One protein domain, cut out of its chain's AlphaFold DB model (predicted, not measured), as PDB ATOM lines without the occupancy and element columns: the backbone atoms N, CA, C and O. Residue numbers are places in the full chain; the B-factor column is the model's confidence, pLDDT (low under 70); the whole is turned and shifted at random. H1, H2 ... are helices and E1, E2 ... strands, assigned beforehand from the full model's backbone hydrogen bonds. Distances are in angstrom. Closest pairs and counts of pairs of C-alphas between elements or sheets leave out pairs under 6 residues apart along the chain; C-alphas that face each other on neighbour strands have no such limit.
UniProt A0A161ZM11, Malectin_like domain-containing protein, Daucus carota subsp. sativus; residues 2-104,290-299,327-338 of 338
ATOM      1  N   THR A   2     -18.435   9.677  34.849       54.34
ATOM      2  CA  THR A   2     -19.872   9.863  34.627       54.34
ATOM      3  C   THR A   2     -20.424   8.567  34.039       54.34
ATOM      4  O   THR A   2     -19.993   8.113  32.983       54.34
ATOM      5  N   LYS A   3     -21.327   7.908  34.767       86.38
ATOM      6  CA  LYS A   3     -22.075   6.770  34.225       86.38
ATOM      7  C   LYS A   3     -23.032   7.316  33.164       86.38
ATOM      8  O   LYS A   3     -23.650   8.354  33.405       86.38
ATOM      9  N   SER A   4     -23.171   6.636  32.029       92.25
ATOM     10  CA  SER A   4     -24.134   6.993  30.980       92.25
ATOM     11  C   SER A   4     -25.215   5.923  30.882       92.25
ATOM     12  O   SER A   4     -24.974   4.840  30.347       92.25
ATOM     13  N   PHE A   5     -26.380   6.256  31.420       95.81
ATOM     14  CA  PHE A   5     -27.621   5.502  31.398       95.81
ATOM     15  C   PHE A   5     -28.743   6.496  31.135       95.81
ATOM     16  O   PHE A   5     -28.884   7.480  31.866       95.81
ATOM     17  N   PHE A   6     -29.514   6.270  30.081       97.00
ATOM     18  CA  PHE A   6     -30.575   7.188  29.692       97.00
ATOM     19  C   PHE A   6     -31.674   6.483  28.906       97.00
ATOM     20  O   PHE A   6     -31.490   5.376  28.401       97.00
ATOM     21  N   SER A   7     -32.820   7.136  28.809       97.94
ATOM     22  CA  SER A   7     -33.938   6.727  27.966       97.94
ATOM     23  C   SER A   7     -34.071   7.696  26.794       97.94
ATOM     24  O   SER A   7     -33.704   8.868  26.913       97.94
ATOM     25  N   VAL A   8     -34.596   7.214  25.669       97.88
ATOM     26  CA  VAL A   8     -34.917   8.051  24.506       97.88
ATOM     27  C   VAL A   8     -36.354   7.787  24.107       97.88
ATOM     28  O   VAL A   8     -36.731   6.637  23.884       97.88
ATOM     29  N   HIS A   9     -37.148   8.847  24.059       96.62
ATOM     30  CA  HIS A   9     -38.535   8.804  23.613       96.62
ATOM     31  C   HIS A   9     -38.642   9.555  22.287       96.62
ATOM     32  O   HIS A   9     -38.057  10.631  22.158       96.62
ATOM     33  N   ALA A  10     -39.379   9.002  21.327       94.06
ATOM     34  CA  ALA A  10     -39.701   9.647  20.060       94.06
ATOM     35  C   ALA A  10     -41.215   9.609  19.856       94.06
ATOM     36  O   ALA A  10     -41.794   8.526  19.766       94.06
ATOM     37  N   ALA A  11     -41.849  10.782  19.811       88.00
ATOM     38  CA  ALA A  11     -43.304  10.907  19.874       88.00
ATOM     39  C   ALA A  11     -43.884  10.134  21.083       88.00
ATOM     40  O   ALA A  11     -43.538  10.432  22.226       88.00
ATOM     41  N   ASP A  12     -44.752   9.151  20.852       89.06
ATOM     42  CA  ASP A  12     -45.355   8.304  21.886       89.06
ATOM     43  C   ASP A  12     -44.582   6.998  22.150       89.06
ATOM     44  O   ASP A  12     -45.011   6.186  22.967       89.06
ATOM     45  N   GLN A  13     -43.430   6.801  21.501       94.50
ATOM     46  CA  GLN A  13     -42.667   5.557  21.553       94.50
ATOM     47  C   GLN A  13     -41.434   5.680  22.450       94.50
ATOM     48  O   GLN A  13     -40.634   6.614  22.338       94.50
ATOM     49  N   ILE A  14     -41.217   4.679  23.297       97.19
ATOM     50  CA  ILE A  14     -39.984   4.504  24.068       97.19
ATOM     51  C   ILE A  14     -38.999   3.712  23.203       97.19
ATOM     52  O   ILE A  14     -39.119   2.495  23.063       97.19
ATOM     53  N   LEU A  15     -38.000   4.390  22.635       97.50
ATOM     54  CA  LEU A  15     -37.006   3.770  21.751       97.50
ATOM     55  C   LEU A  15     -35.981   2.940  22.531       97.50
ATOM     56  O   LEU A  15     -35.627   1.829  22.135       97.50
ATOM     57  N   VAL A  16     -35.504   3.484  23.655       96.75
ATOM     58  CA  VAL A  16     -34.637   2.798  24.623       96.75
ATOM     59  C   VAL A  16     -34.943   3.270  26.044       96.75
ATOM     60  O   VAL A  16     -35.399   4.396  26.241       96.75
ATOM     61  N   SER A  17     -34.648   2.434  27.042       96.00
ATOM     62  CA  SER A  17     -34.825   2.756  28.462       96.00
ATOM     63  C   SER A  17     -33.655   2.239  29.289       96.00
ATOM     64  O   SER A  17     -33.199   1.116  29.072       96.00
ATOM     65  N   ASN A  18     -33.162   3.061  30.224       95.00
ATOM     66  CA  ASN A  18     -31.980   2.763  31.046       95.00
ATOM     67  C   ASN A  18     -30.788   2.239  30.213       95.00
ATOM     68  O   ASN A  18     -30.066   1.321  30.609       95.00
ATOM     69  N   PHE A  19     -30.611   2.790  29.018       95.06
ATOM     70  CA  PHE A  19     -29.695   2.290  28.011       95.06
ATOM     71  C   PHE A  19     -28.265   2.743  28.271       95.06
ATOM     72  O   PHE A  19     -28.013   3.914  28.551       95.06
ATOM     73  N   SER A  20     -27.325   1.813  28.117       93.56
ATOM     74  CA  SER A  20     -25.896   2.095  28.153       93.56
ATOM     75  C   SER A  20     -25.246   1.740  26.824       93.56
ATOM     76  O   SER A  20     -25.126   0.564  26.478       93.56
ATOM     77  N   ALA A  21     -24.762   2.754  26.106       91.50
ATOM     78  CA  ALA A  21     -24.013   2.552  24.868       91.50
ATOM     79  C   ALA A  21     -22.780   1.661  25.079       91.50
ATOM     80  O   ALA A  21     -22.508   0.795  24.260       91.50
ATOM     81  N   PHE A  22     -22.089   1.820  26.215       88.50
ATOM     82  CA  PHE A  22     -20.922   1.012  26.574       88.50
ATOM     83  C   PHE A  22     -21.251  -0.480  26.680       88.50
ATOM     84  O   PHE A  22     -20.506  -1.304  26.164       88.50
ATOM     85  N   LEU A  23     -22.374  -0.831  27.317       89.00
ATOM     86  CA  LEU A  23     -22.776  -2.234  27.458       89.00
ATOM     87  C   LEU A  23     -23.275  -2.829  26.137       89.00
ATOM     88  O   LEU A  23     -23.112  -4.020  25.912       89.00
ATOM     89  N   ASN A  24     -23.875  -2.015  25.267       88.50
ATOM     90  CA  ASN A  24     -24.437  -2.470  23.992       88.50
ATOM     91  C   ASN A  24     -23.438  -2.443  22.826       88.50
ATOM     92  O   ASN A  24     -23.779  -2.877  21.727       88.50
ATOM     93  N   LEU A  25     -22.224  -1.931  23.036       86.62
ATOM     94  CA  LEU A  25     -21.202  -1.878  22.002       86.62
ATOM     95  C   LEU A  25     -20.658  -3.284  21.717       86.62
ATOM     96  O   LEU A  25     -20.208  -3.986  22.622       86.62
ATOM     97  N   GLN A  26     -20.667  -3.685  20.449       76.31
ATOM     98  CA  GLN A  26     -20.082  -4.950  20.015       76.31
ATOM     99  C   GLN A  26     -18.652  -4.721  19.526       76.31
ATOM    100  O   GLN A  26     -18.426  -4.048  18.523       76.31
ATOM    101  N   SER A  27     -17.678  -5.298  20.230       69.94
ATOM    102  CA  SER A  27     -16.274  -5.288  19.804       69.94
ATOM    103  C   SER A  27     -16.111  -5.995  18.447       69.94
ATOM    104  O   SER A  27     -16.717  -7.050  18.259       69.94
ATOM    105  N   PRO A  28     -15.275  -5.484  17.521       74.25
ATOM    106  CA  PRO A  28     -14.341  -4.361  17.674       74.25
ATOM    107  C   PRO A  28     -14.928  -2.988  17.299       74.25
ATOM    108  O   PRO A  28     -14.178  -2.014  17.230       74.25
ATOM    109  N   SER A  29     -16.235  -2.888  17.028       78.38
ATOM    110  CA  SER A  29     -16.846  -1.620  16.627       78.38
ATOM    111  C   SER A  29     -16.750  -0.586  17.746       78.38
ATOM    112  O   SER A  29     -16.995  -0.879  18.915       78.38
ATOM    113  N   LEU A  30     -16.433   0.650  17.366       84.19
ATOM    114  CA  LEU A  30     -16.525   1.828  18.235       84.19
ATOM    115  C   LEU A  30     -17.804   2.635  17.983       84.19
ATOM    116  O   LEU A  30     -18.064   3.614  18.681       84.19
ATOM    117  N   THR A  31     -18.597   2.216  16.994       86.69
ATOM    118  CA  THR A  31     -19.824   2.889  16.578       86.69
ATOM    119  C   THR A  31     -21.031   2.008  16.855       86.69
ATOM    120  O   THR A  31     -21.034   0.816  16.538       86.69
ATOM    121  N   LEU A  32     -22.073   2.613  17.415       91.25
ATOM    122  CA  LEU A  32     -23.374   2.000  17.617       91.25
ATOM    123  C   LEU A  32     -24.431   2.840  16.906       91.25
ATOM    124  O   LEU A  32     -24.653   3.997  17.260       91.25
ATOM    125  N   VAL A  33     -25.087   2.247  15.914       93.31
ATOM    126  CA  VAL A  33     -26.208   2.868  15.203       93.31
ATOM    127  C   VAL A  33     -27.493   2.199  15.668       93.31
ATOM    128  O   VAL A  33     -27.631   0.980  15.558       93.31
ATOM    129  N   LYS A  34     -28.429   2.986  16.195       96.00
ATOM    130  CA  LYS A  34     -29.782   2.528  16.523       96.00
ATOM    131  C   LYS A  34     -30.723   3.072  15.462       96.00
ATOM    132  O   LYS A  34     -30.817   4.285  15.307       96.00
ATOM    133  N   GLU A  35     -31.374   2.177  14.730       97.69
ATOM    134  CA  GLU A  35     -32.268   2.533  13.632       97.69
ATOM    135  C   GLU A  35     -33.715   2.179  13.964       97.69
ATOM    136  O   GLU A  35     -34.001   1.052  14.381       97.69
ATOM    137  N   TYR A  36     -34.614   3.136  13.744       97.38
ATOM    138  CA  TYR A  36     -36.029   3.016  14.062       97.38
ATOM    139  C   TYR A  36     -36.907   3.441  12.892       97.38
ATOM    140  O   TYR A  36     -36.596   4.423  12.228       97.38
ATOM    141  N   ILE A  37     -38.030   2.755  12.693       96.19
ATOM    142  CA  ILE A  37     -39.136   3.239  11.866       96.19
ATOM    143  C   ILE A  37     -40.253   3.666  12.806       96.19
ATOM    144  O   ILE A  37     -40.738   2.864  13.609       96.19
ATOM    145  N   ILE A  38     -40.654   4.928  12.705       93.50
ATOM    146  CA  ILE A  38     -41.754   5.494  13.482       93.50
ATOM    147  C   ILE A  38     -42.738   6.196  12.557       93.50
ATOM    148  O   ILE A  38     -42.368   6.755  11.523       93.50
ATOM    149  N   THR A  39     -43.996   6.195  12.966       90.25
ATOM    150  CA  THR A  39     -45.047   6.938  12.282       90.25
ATOM    151  C   THR A  39     -45.210   8.295  12.949       90.25
ATOM    152  O   THR A  39     -45.408   8.380  14.161       90.25
ATOM    153  N   VAL A  40     -45.138   9.366  12.163       85.56
ATOM    154  CA  VAL A  40     -45.354  10.739  12.619       85.56
ATOM    155  C   VAL A  40     -46.553  11.292  11.863       85.56
ATOM    156  O   VAL A  40     -46.566  11.343  10.637       85.56
ATOM    157  N   ASN A  41     -47.583  11.696  12.599       76.88
ATOM    158  CA  ASN A  41     -48.743  12.346  12.001       76.88
ATOM    159  C   ASN A  41     -48.326  13.707  11.418       76.88
ATOM    160  O   ASN A  41     -47.680  14.481  12.122       76.88
ATOM    161  N   GLN A  42     -48.744  14.029  10.190       68.00
ATOM    162  CA  GLN A  42     -48.422  15.288   9.497       68.00
ATOM    163  C   GLN A  42     -48.732  16.561  10.307       68.00
ATOM    164  O   GLN A  42     -48.114  17.602  10.099       68.00
ATOM    165  N   SER A  43     -49.683  16.493  11.242       69.25
ATOM    166  CA  SER A  43     -50.055  17.615  12.114       69.25
ATOM    167  C   SER A  43     -49.196  17.755  13.380       69.25
ATOM    168  O   SER A  43     -49.420  18.678  14.165       69.25
ATOM    169  N   ARG A  44     -48.234  16.852  13.614       72.69
ATOM    170  CA  ARG A  44     -47.408  16.811  14.827       72.69
ATOM    171  C   ARG A  44     -45.921  16.947  14.512       72.69
ATOM    172  O   ARG A  44     -45.423  16.428  13.521       72.69
ATOM    173  N   LEU A  45     -45.210  17.628  15.407       84.69
ATOM    174  CA  LEU A  45     -43.750  17.641  15.417       84.69
ATOM    175  C   LEU A  45     -43.228  16.282  15.902       84.69
ATOM    176  O   LEU A  45     -43.838  15.640  16.760       84.69
ATOM    177  N   LEU A  46     -42.085  15.853  15.360       89.31
ATOM    178  CA  LEU A  46     -41.340  14.730  15.914       89.31
ATOM    179  C   LEU A  46     -40.565  15.205  17.148       89.31
ATOM    180  O   LEU A  46     -39.471  15.758  17.030       89.31
ATOM    181  N   ASP A  47     -41.129  14.962  18.327       90.81
ATOM    182  CA  ASP A  47     -40.466  15.254  19.596       90.81
ATOM    183  C   ASP A  47     -39.524  14.110  19.979       90.81
ATOM    184  O   ASP A  47     -39.963  12.985  20.229       90.81
ATOM    185  N   LEU A  48     -38.223  14.406  20.053       94.94
ATOM    186  CA  LEU A  48     -37.184  13.468  20.478       94.94
ATOM    187  C   LEU A  48     -36.606  13.900  21.831       94.94
ATOM    188  O   LEU A  48     -35.919  14.915  21.933       94.94
ATOM    189  N   THR A  49     -36.868  13.117  22.877       96.50
ATOM    190  CA  THR A  49     -36.507  13.460  24.261       96.50
ATOM    191  C   THR A  49     -35.481  12.484  24.825       96.50
ATOM    192  O   THR A  49     -35.739  11.284  24.905       96.50
ATOM    193  N   PHE A  50     -34.339  13.006  25.280       97.50
ATOM    194  CA  PHE A  50     -33.300  12.248  25.981       97.50
ATOM    195  C   PHE A  50     -33.424  12.468  27.489       97.50
ATOM    196  O   PHE A  50     -33.345  13.600  27.964       97.50
ATOM    197  N   ILE A  51     -33.595  11.385  28.245       97.81
ATOM    198  CA  ILE A  51     -33.880  11.425  29.683       97.81
ATOM    199  C   ILE A  51     -32.766  10.677  30.429       97.81
ATOM    200  O   ILE A  51     -32.777   9.445  30.455       97.81
ATOM    201  N   PRO A  52     -31.785  11.374  31.029       97.25
ATOM    202  CA  PRO A  52     -30.761  10.732  31.846       97.25
ATOM    203  C   PRO A  52     -31.361  10.046  33.081       97.25
ATOM    204  O   PRO A  52     -32.230  10.605  33.751       97.25
ATOM    205  N   SER A  53     -30.845   8.871  33.438       96.00
ATOM    206  CA  SER A  53     -31.114   8.257  34.743       96.00
ATOM    207  C   SER A  53     -30.559   9.137  35.883       96.00
ATOM    208  O   SER A  53     -29.617   9.909  35.664       96.00
ATOM    209  N   PRO A  54     -31.073   9.024  37.126       94.69
ATOM    210  CA  PRO A  54     -30.557   9.787  38.263       94.69
ATOM    211  C   PRO A  54     -29.038   9.641  38.427       94.69
ATOM    212  O   PRO A  54     -28.509   8.529  38.411       94.69
ATOM    213  N   ASN A  55     -28.334  10.762  38.613       93.00
ATOM    214  CA  ASN A  55     -26.866  10.822  38.704       93.00
ATOM    215  C   ASN A  55     -26.128  10.264  37.466       93.00
ATOM    216  O   ASN A  55     -25.001   9.773  37.573       93.00
ATOM    217  N   SER A  56     -26.763  10.324  36.295       95.38
ATOM    218  CA  SER A  56     -26.217   9.878  35.016       95.38
ATOM    219  C   SER A  56     -26.263  10.989  33.960       95.38
ATOM    220  O   SER A  56     -26.692  12.108  34.231       95.38
ATOM    221  N   SER A  57     -25.782  10.691  32.756       93.75
ATOM    222  CA  SER A  57     -25.791  11.596  31.603       93.75
ATOM    223  C   SER A  57     -26.368  10.876  30.388       93.75
ATOM    224  O   SER A  57     -26.230   9.656  30.280       93.75
ATOM    225  N   ALA A  58     -26.998  11.636  29.496       95.25
ATOM    226  CA  ALA A  58     -27.392  11.185  28.170       95.25
ATOM    227  C   ALA A  58     -26.473  11.831  27.135       95.25
ATOM    228  O   ALA A  58     -26.036  12.969  27.322       95.25
ATOM    229  N   PHE A  59     -26.188  11.117  26.052       94.12
ATOM    230  CA  PHE A  59     -25.436  11.665  24.934       94.12
ATOM    231  C   PHE A  59     -25.900  11.040  23.622       94.12
ATOM    232  O   PHE A  59     -26.445   9.936  23.595       94.12
ATOM    233  N   VAL A  60     -25.649  11.760  22.538       95.75
ATOM    234  CA  VAL A  60     -25.819  11.311  21.160       95.75
ATOM    235  C   VAL A  60     -24.768  12.025  20.318       95.75
ATOM    236  O   VAL A  60     -24.468  13.192  20.575       95.75
ATOM    237  N   ASN A  61     -24.167  11.330  19.357       95.31
ATOM    238  CA  ASN A  61     -23.147  11.912  18.483       95.31
ATOM    239  C   ASN A  61     -23.751  12.449  17.185       95.31
ATOM    240  O   ASN A  61     -23.271  13.451  16.666       95.31
ATOM    241  N   GLY A  62     -24.811  11.817  16.684       95.44
ATOM    242  CA  GLY A  62     -25.565  12.313  15.542       95.44
ATOM    243  C   GLY A  62     -26.968  11.730  15.492       95.44
ATOM    244  O   GLY A  62     -27.222  10.636  16.000       95.44
ATOM    245  N   ILE A  63     -27.872  12.500  14.899       96.50
ATOM    246  CA  ILE A  63     -29.255  12.115  14.650       96.50
ATOM    247  C   ILE A  63     -29.512  12.334  13.168       96.50
ATOM    248  O   ILE A  63     -29.190  13.398  12.639       96.50
ATOM    249  N   GLU A  64     -30.114  11.349  12.525       94.62
ATOM    250  CA  GLU A  64     -30.560  11.436  11.145       94.62
ATOM    251  C   GLU A  64     -32.045  11.083  11.080       94.62
ATOM    252  O   GLU A  64     -32.491  10.133  11.727       94.62
ATOM    253  N   VAL A  65     -32.813  11.884  10.340       94.19
ATOM    254  CA  VAL A  65     -34.251  11.690  10.141       94.19
ATOM    255  C   VAL A  65     -34.521  11.679   8.643       94.19
ATOM    256  O   VAL A  65     -34.282  12.682   7.971       94.19
ATOM    257  N   VAL A  66     -35.014  10.556   8.128       92.81
ATOM    258  CA  VAL A  66     -35.263  10.341   6.696       92.81
ATOM    259  C   VAL A  66     -36.718   9.946   6.496       92.81
ATOM    260  O   VAL A  66     -37.242   9.094   7.210       92.81
ATOM    261  N   SER A  67     -37.393  10.566   5.531       91.50
ATOM    262  CA  SER A  67     -38.755  10.173   5.168       91.50
ATOM    263  C   SER A  67     -38.756   8.865   4.381       91.50
ATOM    264  O   SER A  67     -37.897   8.663   3.524       91.50
ATOM    265  N   ILE A  68     -39.744   8.005   4.627       91.44
ATOM    266  CA  ILE A  68     -39.919   6.754   3.877       91.44
ATOM    267  C   ILE A  68     -41.242   6.725   3.109       91.44
ATOM    268  O   ILE A  68     -42.193   7.394   3.520       91.44
ATOM    269  N   PRO A  69     -41.328   5.945   2.015       90.06
ATOM    270  CA  PRO A  69     -42.577   5.750   1.293       90.06
ATOM    271  C   PRO A  69     -43.670   5.146   2.177       90.06
ATOM    272  O   PRO A  69     -43.407   4.270   3.009       90.06
ATOM    273  N   ASP A  70     -44.906   5.580   1.942       84.25
ATOM    274  CA  ASP A  70     -46.079   4.985   2.571       84.25
ATOM    275  C   ASP A  70     -46.219   3.502   2.200       84.25
ATOM    276  O   ASP A  70     -45.769   3.055   1.140       84.25
ATOM    277  N   LYS A  71     -46.815   2.723   3.106       84.62
ATOM    278  CA  LYS A  71     -47.098   1.287   2.946       84.62
ATOM    279  C   LYS A  71     -45.884   0.373   2.762       84.62
ATOM    280  O   LYS A  71     -46.064  -0.834   2.595       84.62
ATOM    281  N   LEU A  72     -44.653   0.886   2.868       90.50
ATOM    282  CA  LEU A  72     -43.455   0.049   2.783       90.50
ATOM    283  C   LEU A  72     -43.375  -0.936   3.960       90.50
ATOM    284  O   LEU A  72     -43.229  -2.137   3.739       90.50
ATOM    285  N   TYR A  73     -43.484  -0.452   5.200       90.12
ATOM    286  CA  TYR A  73     -43.448  -1.285   6.417       90.12
ATOM    287  C   TYR A  73     -44.759  -1.242   7.212       90.12
ATOM    288  O   TYR A  73     -45.166  -2.249   7.786       90.12
ATOM    289  N   VAL A  74     -45.430  -0.089   7.220       85.31
ATOM    290  CA  VAL A  74     -46.704   0.130   7.912       85.31
ATOM    291  C   VAL A  74     -47.825   0.016   6.889       85.31
ATOM    292  O   VAL A  74     -48.070   0.947   6.131       85.31
ATOM    293  N   LYS A  75     -48.482  -1.142   6.826       76.81
ATOM    294  CA  LYS A  75     -49.473  -1.429   5.774       76.81
ATOM    295  C   LYS A  75     -50.896  -0.958   6.101       76.81
ATOM    296  O   LYS A  75     -51.757  -0.956   5.223       76.81
ATOM    297  N   GLY A  76     -51.143  -0.517   7.336       62.50
ATOM    298  CA  GLY A  76     -52.453  -0.024   7.771       62.50
ATOM    299  C   GLY A  76     -53.557  -1.090   7.690       62.50
ATOM    300  O   GLY A  76     -53.280  -2.287   7.721       62.50
ATOM    301  N   ASN A  77     -54.814  -0.649   7.586       55.06
ATOM    302  CA  ASN A  77     -55.993  -1.527   7.501       55.06
ATOM    303  C   ASN A  77     -56.308  -2.021   6.072       55.06
ATOM    304  O   ASN A  77     -57.290  -2.738   5.892       55.06
ATOM    305  N   ASP A  78     -55.515  -1.631   5.066       51.47
ATOM    306  CA  ASP A  78     -55.783  -1.937   3.650       51.47
ATOM    307  C   ASP A  78     -55.410  -3.382   3.259       51.47
ATOM    308  O   ASP A  78     -55.991  -3.927   2.323       51.47
ATOM    309  N   ASP A  79     -54.504  -4.037   3.995       52.97
ATOM    310  CA  ASP A  79     -54.238  -5.477   3.870       52.97
ATOM    311  C   ASP A  79     -55.112  -6.223   4.895       52.97
ATOM    312  O   ASP A  79     -54.695  -6.500   6.022       52.97
ATOM    313  N   SER A  80     -56.348  -6.565   4.508       53.41
ATOM    314  CA  SER A  80     -57.381  -7.186   5.364       53.41
ATOM    315  C   SER A  80     -56.982  -8.505   6.044       53.41
ATOM    316  O   SER A  80     -57.754  -9.048   6.833       53.41
ATOM    317  N   ASN A  81     -55.802  -9.041   5.730       66.31
ATOM    318  CA  ASN A  81     -55.343 -10.341   6.198       66.31
ATOM    319  C   ASN A  81     -54.223 -10.257   7.243       66.31
ATOM    320  O   ASN A  81     -53.982 -11.261   7.894       66.31
ATOM    321  N   GLY A  82     -53.567  -9.106   7.455       84.12
ATOM    322  CA  GLY A  82     -52.422  -8.990   8.375       84.12
ATOM    323  C   GLY A  82     -51.218  -9.874   7.994       84.12
ATOM    324  O   GLY A  82     -51.184 -10.512   6.943       84.12
ATOM    325  N   ILE A  83     -50.190  -9.906   8.847       91.31
ATOM    326  CA  ILE A  83     -48.944 -10.660   8.622       91.31
ATOM    327  C   ILE A  83     -48.974 -11.961   9.419       91.31
ATOM    328  O   ILE A  83     -49.240 -11.954  10.618       91.31
ATOM    329  N   LYS A  84     -48.675 -13.089   8.774       91.81
ATOM    330  CA  LYS A  84     -48.730 -14.417   9.397       91.81
ATOM    331  C   LYS A  84     -47.823 -14.507  10.630       91.81
ATOM    332  O   LYS A  84     -46.617 -14.281  10.535       91.81
ATOM    333  N   LEU A  85     -48.399 -14.902  11.766       93.75
ATOM    334  CA  LEU A  85     -47.675 -15.209  12.997       93.75
ATOM    335  C   LEU A  85     -47.242 -16.679  13.004       93.75
ATOM    336  O   LEU A  85     -48.069 -17.591  13.000       93.75
ATOM    337  N   VAL A  86     -45.933 -16.909  13.024       93.19
ATOM    338  CA  VAL A  86     -45.316 -18.236  12.975       93.19
ATOM    339  C   VAL A  86     -45.224 -18.847  14.376       93.19
ATOM    340  O   VAL A  86     -44.917 -18.164  15.353       93.19
ATOM    341  N   GLY A  87     -45.448 -20.161  14.470       82.19
ATOM    342  CA  GLY A  87     -45.156 -20.951  15.672       82.19
ATOM    343  C   GLY A  87     -46.270 -21.037  16.719       82.19
ATOM    344  O   GLY A  87     -46.079 -21.679  17.756       82.19
ATOM    345  N   LEU A  88     -47.453 -20.472  16.459       71.94
ATOM    346  CA  LEU A  88     -48.625 -20.760  17.284       71.94
ATOM    347  C   LEU A  88     -49.145 -22.169  16.981       71.94
ATOM    348  O   LEU A  88     -49.570 -22.467  15.867       71.94
ATOM    349  N   HIS A  89     -49.149 -23.026  18.003       57.84
ATOM    350  CA  HIS A  89     -49.715 -24.379  17.963       57.84
ATOM    351  C   HIS A  89     -51.251 -24.327  18.035       57.84
ATOM    352  O   HIS A  89     -51.876 -24.913  18.917       57.84
ATOM    353  N   SER A  90     -51.871 -23.558  17.146       57.00
ATOM    354  CA  SER A  90     -53.318 -23.395  17.056       57.00
ATOM    355  C   SER A  90     -53.799 -23.938  15.711       57.00
ATOM    356  O   SER A  90     -53.100 -23.841  14.706       57.00
ATOM    357  N   GLN A  91     -55.005 -24.510  15.678       58.84
ATOM    358  CA  GLN A  91     -55.624 -25.001  14.436       58.84
ATOM    359  C   GLN A  91     -55.966 -23.863  13.452       58.84
ATOM    360  O   GLN A  91     -56.339 -24.131  12.314       58.84
ATOM    361  N   SER A  92     -55.844 -22.601  13.879       69.19
ATOM    362  CA  SER A  92     -56.088 -21.406  13.075       69.19
ATOM    363  C   SER A  92     -54.804 -20.599  12.861       69.19
ATOM    364  O   SER A  92     -53.989 -20.431  13.775       69.19
ATOM    365  N   THR A  93     -54.635 -20.078  11.644       78.88
ATOM    366  CA  THR A  93     -53.556 -19.135  11.324       78.88
ATOM    367  C   THR A  93     -53.878 -17.788  11.961       78.88
ATOM    368  O   THR A  93     -54.943 -17.225  11.729       78.88
ATOM    369  N   THR A  94     -52.962 -17.286  12.786       87.56
ATOM    370  CA  THR A  94     -53.079 -15.965  13.416       87.56
ATOM    371  C   THR A  94     -52.287 -14.946  12.612       87.56
ATOM    372  O   THR A  94     -51.226 -15.270  12.073       87.56
ATOM    373  N   PHE A  95     -52.783 -13.715  12.569       89.38
ATOM    374  CA  PHE A  95     -52.160 -12.618  11.847       89.38
ATOM    375  C   PHE A  95     -51.896 -11.430  12.775       89.38
ATOM    376  O   PHE A  95     -52.630 -11.205  13.737       89.38
ATOM    377  N   VAL A  96     -50.828 -10.690  12.488       90.62
ATOM    378  CA  VAL A  96     -50.376  -9.497  13.209       90.62
ATOM    379  C   VAL A  96     -50.458  -8.308  12.267       90.62
ATOM    380  O   VAL A  96     -49.918  -8.344  11.163       90.62
ATOM    381  N   THR A  97     -51.106  -7.239  12.712       90.56
ATOM    382  CA  THR A  97     -51.174  -5.980  11.965       90.56
ATOM    383  C   THR A  97     -50.048  -5.050  12.410       90.56
ATOM    384  O   THR A  97     -49.806  -4.888  13.606       90.56
ATOM    385  N   ILE A  98     -49.371  -4.433  11.440       90.94
ATOM    386  CA  ILE A  98     -48.416  -3.341  11.667       90.94
ATOM    387  C   ILE A  98     -49.055  -2.065  11.116       90.94
ATOM    388  O   ILE A  98     -49.043  -1.813   9.908       90.94
ATOM    389  N   ASP A  99     -49.663  -1.299  12.016       88.69
ATOM    390  CA  ASP A  99     -50.303  -0.017  11.731       88.69
ATOM    391  C   ASP A  99     -49.469   1.160  12.267       88.69
ATOM    392  O   ASP A  99     -48.372   0.983  12.802       88.69
ATOM    393  N   GLY A 100     -49.992   2.378  12.111       87.50
ATOM    394  CA  GLY A 100     -49.307   3.602  12.521       87.50
ATOM    395  C   GLY A 100     -49.044   3.734  14.027       87.50
ATOM    396  O   GLY A 100     -48.329   4.647  14.423       87.50
ATOM    397  N   SER A 101     -49.592   2.855  14.874       88.88
ATOM    398  CA  SER A 101     -49.306   2.841  16.316       88.88
ATOM    399  C   SER A 101     -48.031   2.072  16.672       88.88
ATOM    400  O   SER A 101     -47.481   2.248  17.766       88.88
ATOM    401  N   LYS A 102     -47.549   1.213  15.763       92.38
ATOM    402  CA  LYS A 102     -46.356   0.390  15.964       92.38
ATOM    403  C   LYS A 102     -45.101   1.124  15.499       92.38
ATOM    404  O   LYS A 102     -45.069   1.744  14.441       92.38
ATOM    405  N   ALA A 103     -44.043   0.993  16.291       95.56
ATOM    406  CA  ALA A 103     -42.690   1.370  15.913       95.56
ATOM    407  C   ALA A 103     -41.847   0.118  15.696       95.56
ATOM    408  O   ALA A 103     -42.093  -0.926  16.307       95.56
ATOM    409  N   LEU A 104     -40.860   0.224  14.814       97.75
ATOM    410  CA  LEU A 104     -39.956  -0.865  14.479       97.75
ATOM    411  C   LEU A 104     -38.527  -0.458  14.832       97.75
ATOM    412  O   LEU A 104     -38.121   0.666  14.563       97.75
ATOM    413  N   ASN A 290     -47.074  -1.389  25.447       93.25
ATOM    414  CA  ASN A 290     -46.681  -0.206  26.214       93.25
ATOM    415  C   ASN A 290     -45.926   0.822  25.351       93.25
ATOM    416  O   ASN A 290     -45.195   1.646  25.900       93.25
ATOM    417  N   HIS A 291     -46.040   0.740  24.019       94.50
ATOM    418  CA  HIS A 291     -45.351   1.607  23.056       94.50
ATOM    419  C   HIS A 291     -43.829   1.638  23.264       94.50
ATOM    420  O   HIS A 291     -43.186   2.682  23.183       94.50
ATOM    421  N   SER A 292     -43.229   0.490  23.589       96.50
ATOM    422  CA  SER A 292     -41.809   0.405  23.928       96.50
ATOM    423  C   SER A 292     -41.067  -0.603  23.062       96.50
ATOM    424  O   SER A 292     -41.562  -1.699  22.804       96.50
ATOM    425  N   LEU A 293     -39.856  -0.224  22.654       97.19
ATOM    426  CA  LEU A 293     -38.830  -1.057  22.013       97.19
ATOM    427  C   LEU A 293     -37.661  -1.358  22.970       97.19
ATOM    428  O   LEU A 293     -36.715  -2.074  22.625       97.19
ATOM    429  N   ALA A 294     -37.717  -0.815  24.190       94.81
ATOM    430  CA  ALA A 294     -36.628  -0.882  25.145       94.81
ATOM    431  C   ALA A 294     -36.418  -2.303  25.679       94.81
ATOM    432  O   ALA A 294     -37.263  -2.848  26.390       94.81
ATOM    433  N   ALA A 295     -35.242  -2.860  25.400       92.12
ATOM    434  CA  ALA A 295     -34.766  -4.097  25.997       92.12
ATOM    435  C   ALA A 295     -33.717  -3.819  27.093       92.12
ATOM    436  O   ALA A 295     -33.064  -2.768  27.071       92.12
ATOM    437  N   PRO A 296     -33.529  -4.742  28.054       90.19
ATOM    438  CA  PRO A 296     -32.457  -4.642  29.038       90.19
ATOM    439  C   PRO A 296     -31.076  -4.604  28.375       90.19
ATOM    440  O   PRO A 296     -30.852  -5.247  27.351       90.19
ATOM    441  N   ASN A 297     -30.120  -3.912  28.999       89.56
ATOM    442  CA  ASN A 297     -28.724  -3.998  28.566       89.56
ATOM    443  C   ASN A 297     -28.234  -5.456  28.641       89.56
ATOM    444  O   ASN A 297     -28.636  -6.182  29.560       89.56
ATOM    445  N   PRO A 298     -27.340  -5.881  27.733       84.31
ATOM    446  CA  PRO A 298     -26.718  -7.189  27.841       84.31
ATOM    447  C   PRO A 298     -25.948  -7.301  29.157       84.31
ATOM    448  O   PRO A 298     -25.434  -6.312  29.695       84.31
ATOM    449  N   LEU A 299     -25.869  -8.523  29.682       78.19
ATOM    450  CA  LEU A 299     -25.039  -8.786  30.847       78.19
ATOM    451  C   LEU A 299     -23.569  -8.507  30.500       78.19
ATOM    452  O   LEU A 299     -23.128  -8.863  29.403       78.19
ATOM    453  N   ILE A 327     -16.682   6.258  22.245       70.62
ATOM    454  CA  ILE A 327     -17.843   5.529  21.727       70.62
ATOM    455  C   ILE A 327     -18.702   6.521  20.956       70.62
ATOM    456  O   ILE A 327     -19.048   7.581  21.483       70.62
ATOM    457  N   ILE A 328     -19.045   6.170  19.721       75.12
ATOM    458  CA  ILE A 328     -19.871   6.991  18.840       75.12
ATOM    459  C   ILE A 328     -21.257   6.355  18.745       75.12
ATOM    460  O   ILE A 328     -21.388   5.197  18.356       75.12
ATOM    461  N   VAL A 329     -22.299   7.102  19.107       71.88
ATOM    462  CA  VAL A 329     -23.697   6.663  19.034       71.88
ATOM    463  C   VAL A 329     -24.455   7.514  18.024       71.88
ATOM    464  O   VAL A 329     -24.607   8.722  18.222       71.88
ATOM    465  N   PHE A 330     -24.968   6.873  16.978       76.00
ATOM    466  CA  PHE A 330     -25.882   7.487  16.020       76.00
ATOM    467  C   PHE A 330     -27.300   6.969  16.223       76.00
ATOM    468  O   PHE A 330     -27.522   5.771  16.424       76.00
ATOM    469  N   LEU A 331     -28.259   7.884  16.149       74.50
ATOM    470  CA  LEU A 331     -29.675   7.568  16.093       74.50
ATOM    471  C   LEU A 331     -30.176   7.838  14.676       74.50
ATOM    472  O   LEU A 331     -30.121   8.970  14.209       74.50
ATOM    473  N   PHE A 332     -30.659   6.802  14.008       84.56
ATOM    474  CA  PHE A 332     -31.190   6.884  12.656       84.56
ATOM    475  C   PHE A 332     -32.698   6.619  12.704       84.56
ATOM    476  O   PHE A 332     -33.142   5.593  13.214       84.56
ATOM    477  N   ILE A 333     -33.504   7.571  12.250       79.88
ATOM    478  CA  ILE A 333     -34.963   7.498  12.320       79.88
ATOM    479  C   ILE A 333     -35.529   7.599  10.910       79.88
ATOM    480  O   ILE A 333     -35.446   8.635  10.256       79.88
ATOM    481  N   LEU A 334     -36.171   6.525  10.474       77.19
ATOM    482  CA  LEU A 334     -37.042   6.500   9.316       77.19
ATOM    483  C   LEU A 334     -38.440   6.950   9.760       77.19
ATOM    484  O   LEU A 334     -39.112   6.270  10.535       77.19
ATOM    485  N   ALA A 335     -38.863   8.123   9.306       73.00
ATOM    486  CA  ALA A 335     -40.149   8.708   9.657       73.00
ATOM    487  C   ALA A 335     -41.148   8.509   8.514       73.00
ATOM    488  O   ALA A 335     -40.975   9.047   7.417       73.00
ATOM    489  N   LEU A 336     -42.218   7.760   8.778       72.94
ATOM    490  CA  LEU A 336     -43.380   7.734   7.901       72.94
ATOM    491  C   LEU A 336     -44.283   8.920   8.245       72.94
ATOM    492  O   LEU A 336     -44.749   9.031   9.378       72.94
ATOM    493  N   LEU A 337     -44.523   9.795   7.271       68.62
ATOM    494  CA  LEU A 337     -45.421  10.939   7.415       68.62
ATOM    495  C   LEU A 337     -46.821  10.538   6.944       68.62
ATOM    496  O   LEU A 337     -47.058  10.468   5.738       68.62
ATOM    497  N   LEU A 338     -47.725  10.271   7.893       58.50
ATOM    498  CA  LEU A 338     -49.135   9.957   7.614       58.50
ATOM    499  C   LEU A 338     -50.024  11.194   7.634       58.50
ATOM    500  O   LEU A 338     -49.933  11.974   8.616       58.50
TER     501      LEU A 338
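This is residues 2 to 104, 290 to 299 and 327 to 338 of the 338 residues of the protein "Malectin_like domain-containing protein" of Daucus carota subsp. sativus (UniProt A0A161ZM11). Look for two three-stranded sheets, E3 E7 E5 and E2 E1 E4, loosely layered and only partly face to face, with an arm made of E6 and the stretches around it reaching out to one side. Residues 87 to 92 at its tip stand free. The 125 printed residues include one named helix and seven named strands, in the order E1 E2 H1 E3 E4 E5 E6 E7; the class is mostly strand, though under half of the residues are in named elements. E3 E7 E5 is parallel, E2 E1 E4 antiparallel. The whole is only just loose, close to compact, with a radius of gyration of the C-alphas of 17.0 A and spans of 52 by 40 by 28 A.

Start at inner strand E7, residues 328 to 337, in a twisted sheet. E3, residues 31 to 40, is its parallel neighbour, with N 34 and O 330 2.9 A apart; E5, residues 62 to 67, is the other, with N 64 and O 331 2.9 A apart. In the second sheet, E1, residues 6 to 10, and E2, residues 13 to 19, form a hairpin, N 10 and O 13 being 2.9 A apart. E4, residues 48 to 52, is antiparallel to E1, with N 7 and O 51 2.8 A apart. These four N and O pairs are within hydrogen-bond range. Between the sheets, the closest C-alphas of E2 and E3 are those of Leu 15 and Tyr 36, 7.8 A apart. H1, residues 21 to 24, only grazes the sheet E3 E7 E5 and is too short for an O i to N i+4 pair. E6, residues 83 to 86, pairs with no named strand, but its residues 83 to 84 pair antiparallel with residues 95 to 96.

Find C-alpha 6 at (-30.575, 7.188, 29.692), where E1 begins. E3 runs 27.0 A from C-alpha 31 at (-19.824, 2.889, 16.578). E7 runs 28.3 A to C-alpha 337 at (-45.421, 10.939, 7.415).

The C-alphas farthest apart are those of Thr 2 and Gln 91, 53.9 A. Two cuts leave out residues 105 to 289, with a C-alpha gap of 13.5 A, and 300 to 326, with one of 18.4 A. The link E5 to E6 is long. The mean pLDDT of the printed part is 85.8; look for values under 70 at residues 76 to 81 and 89 to 92, among others.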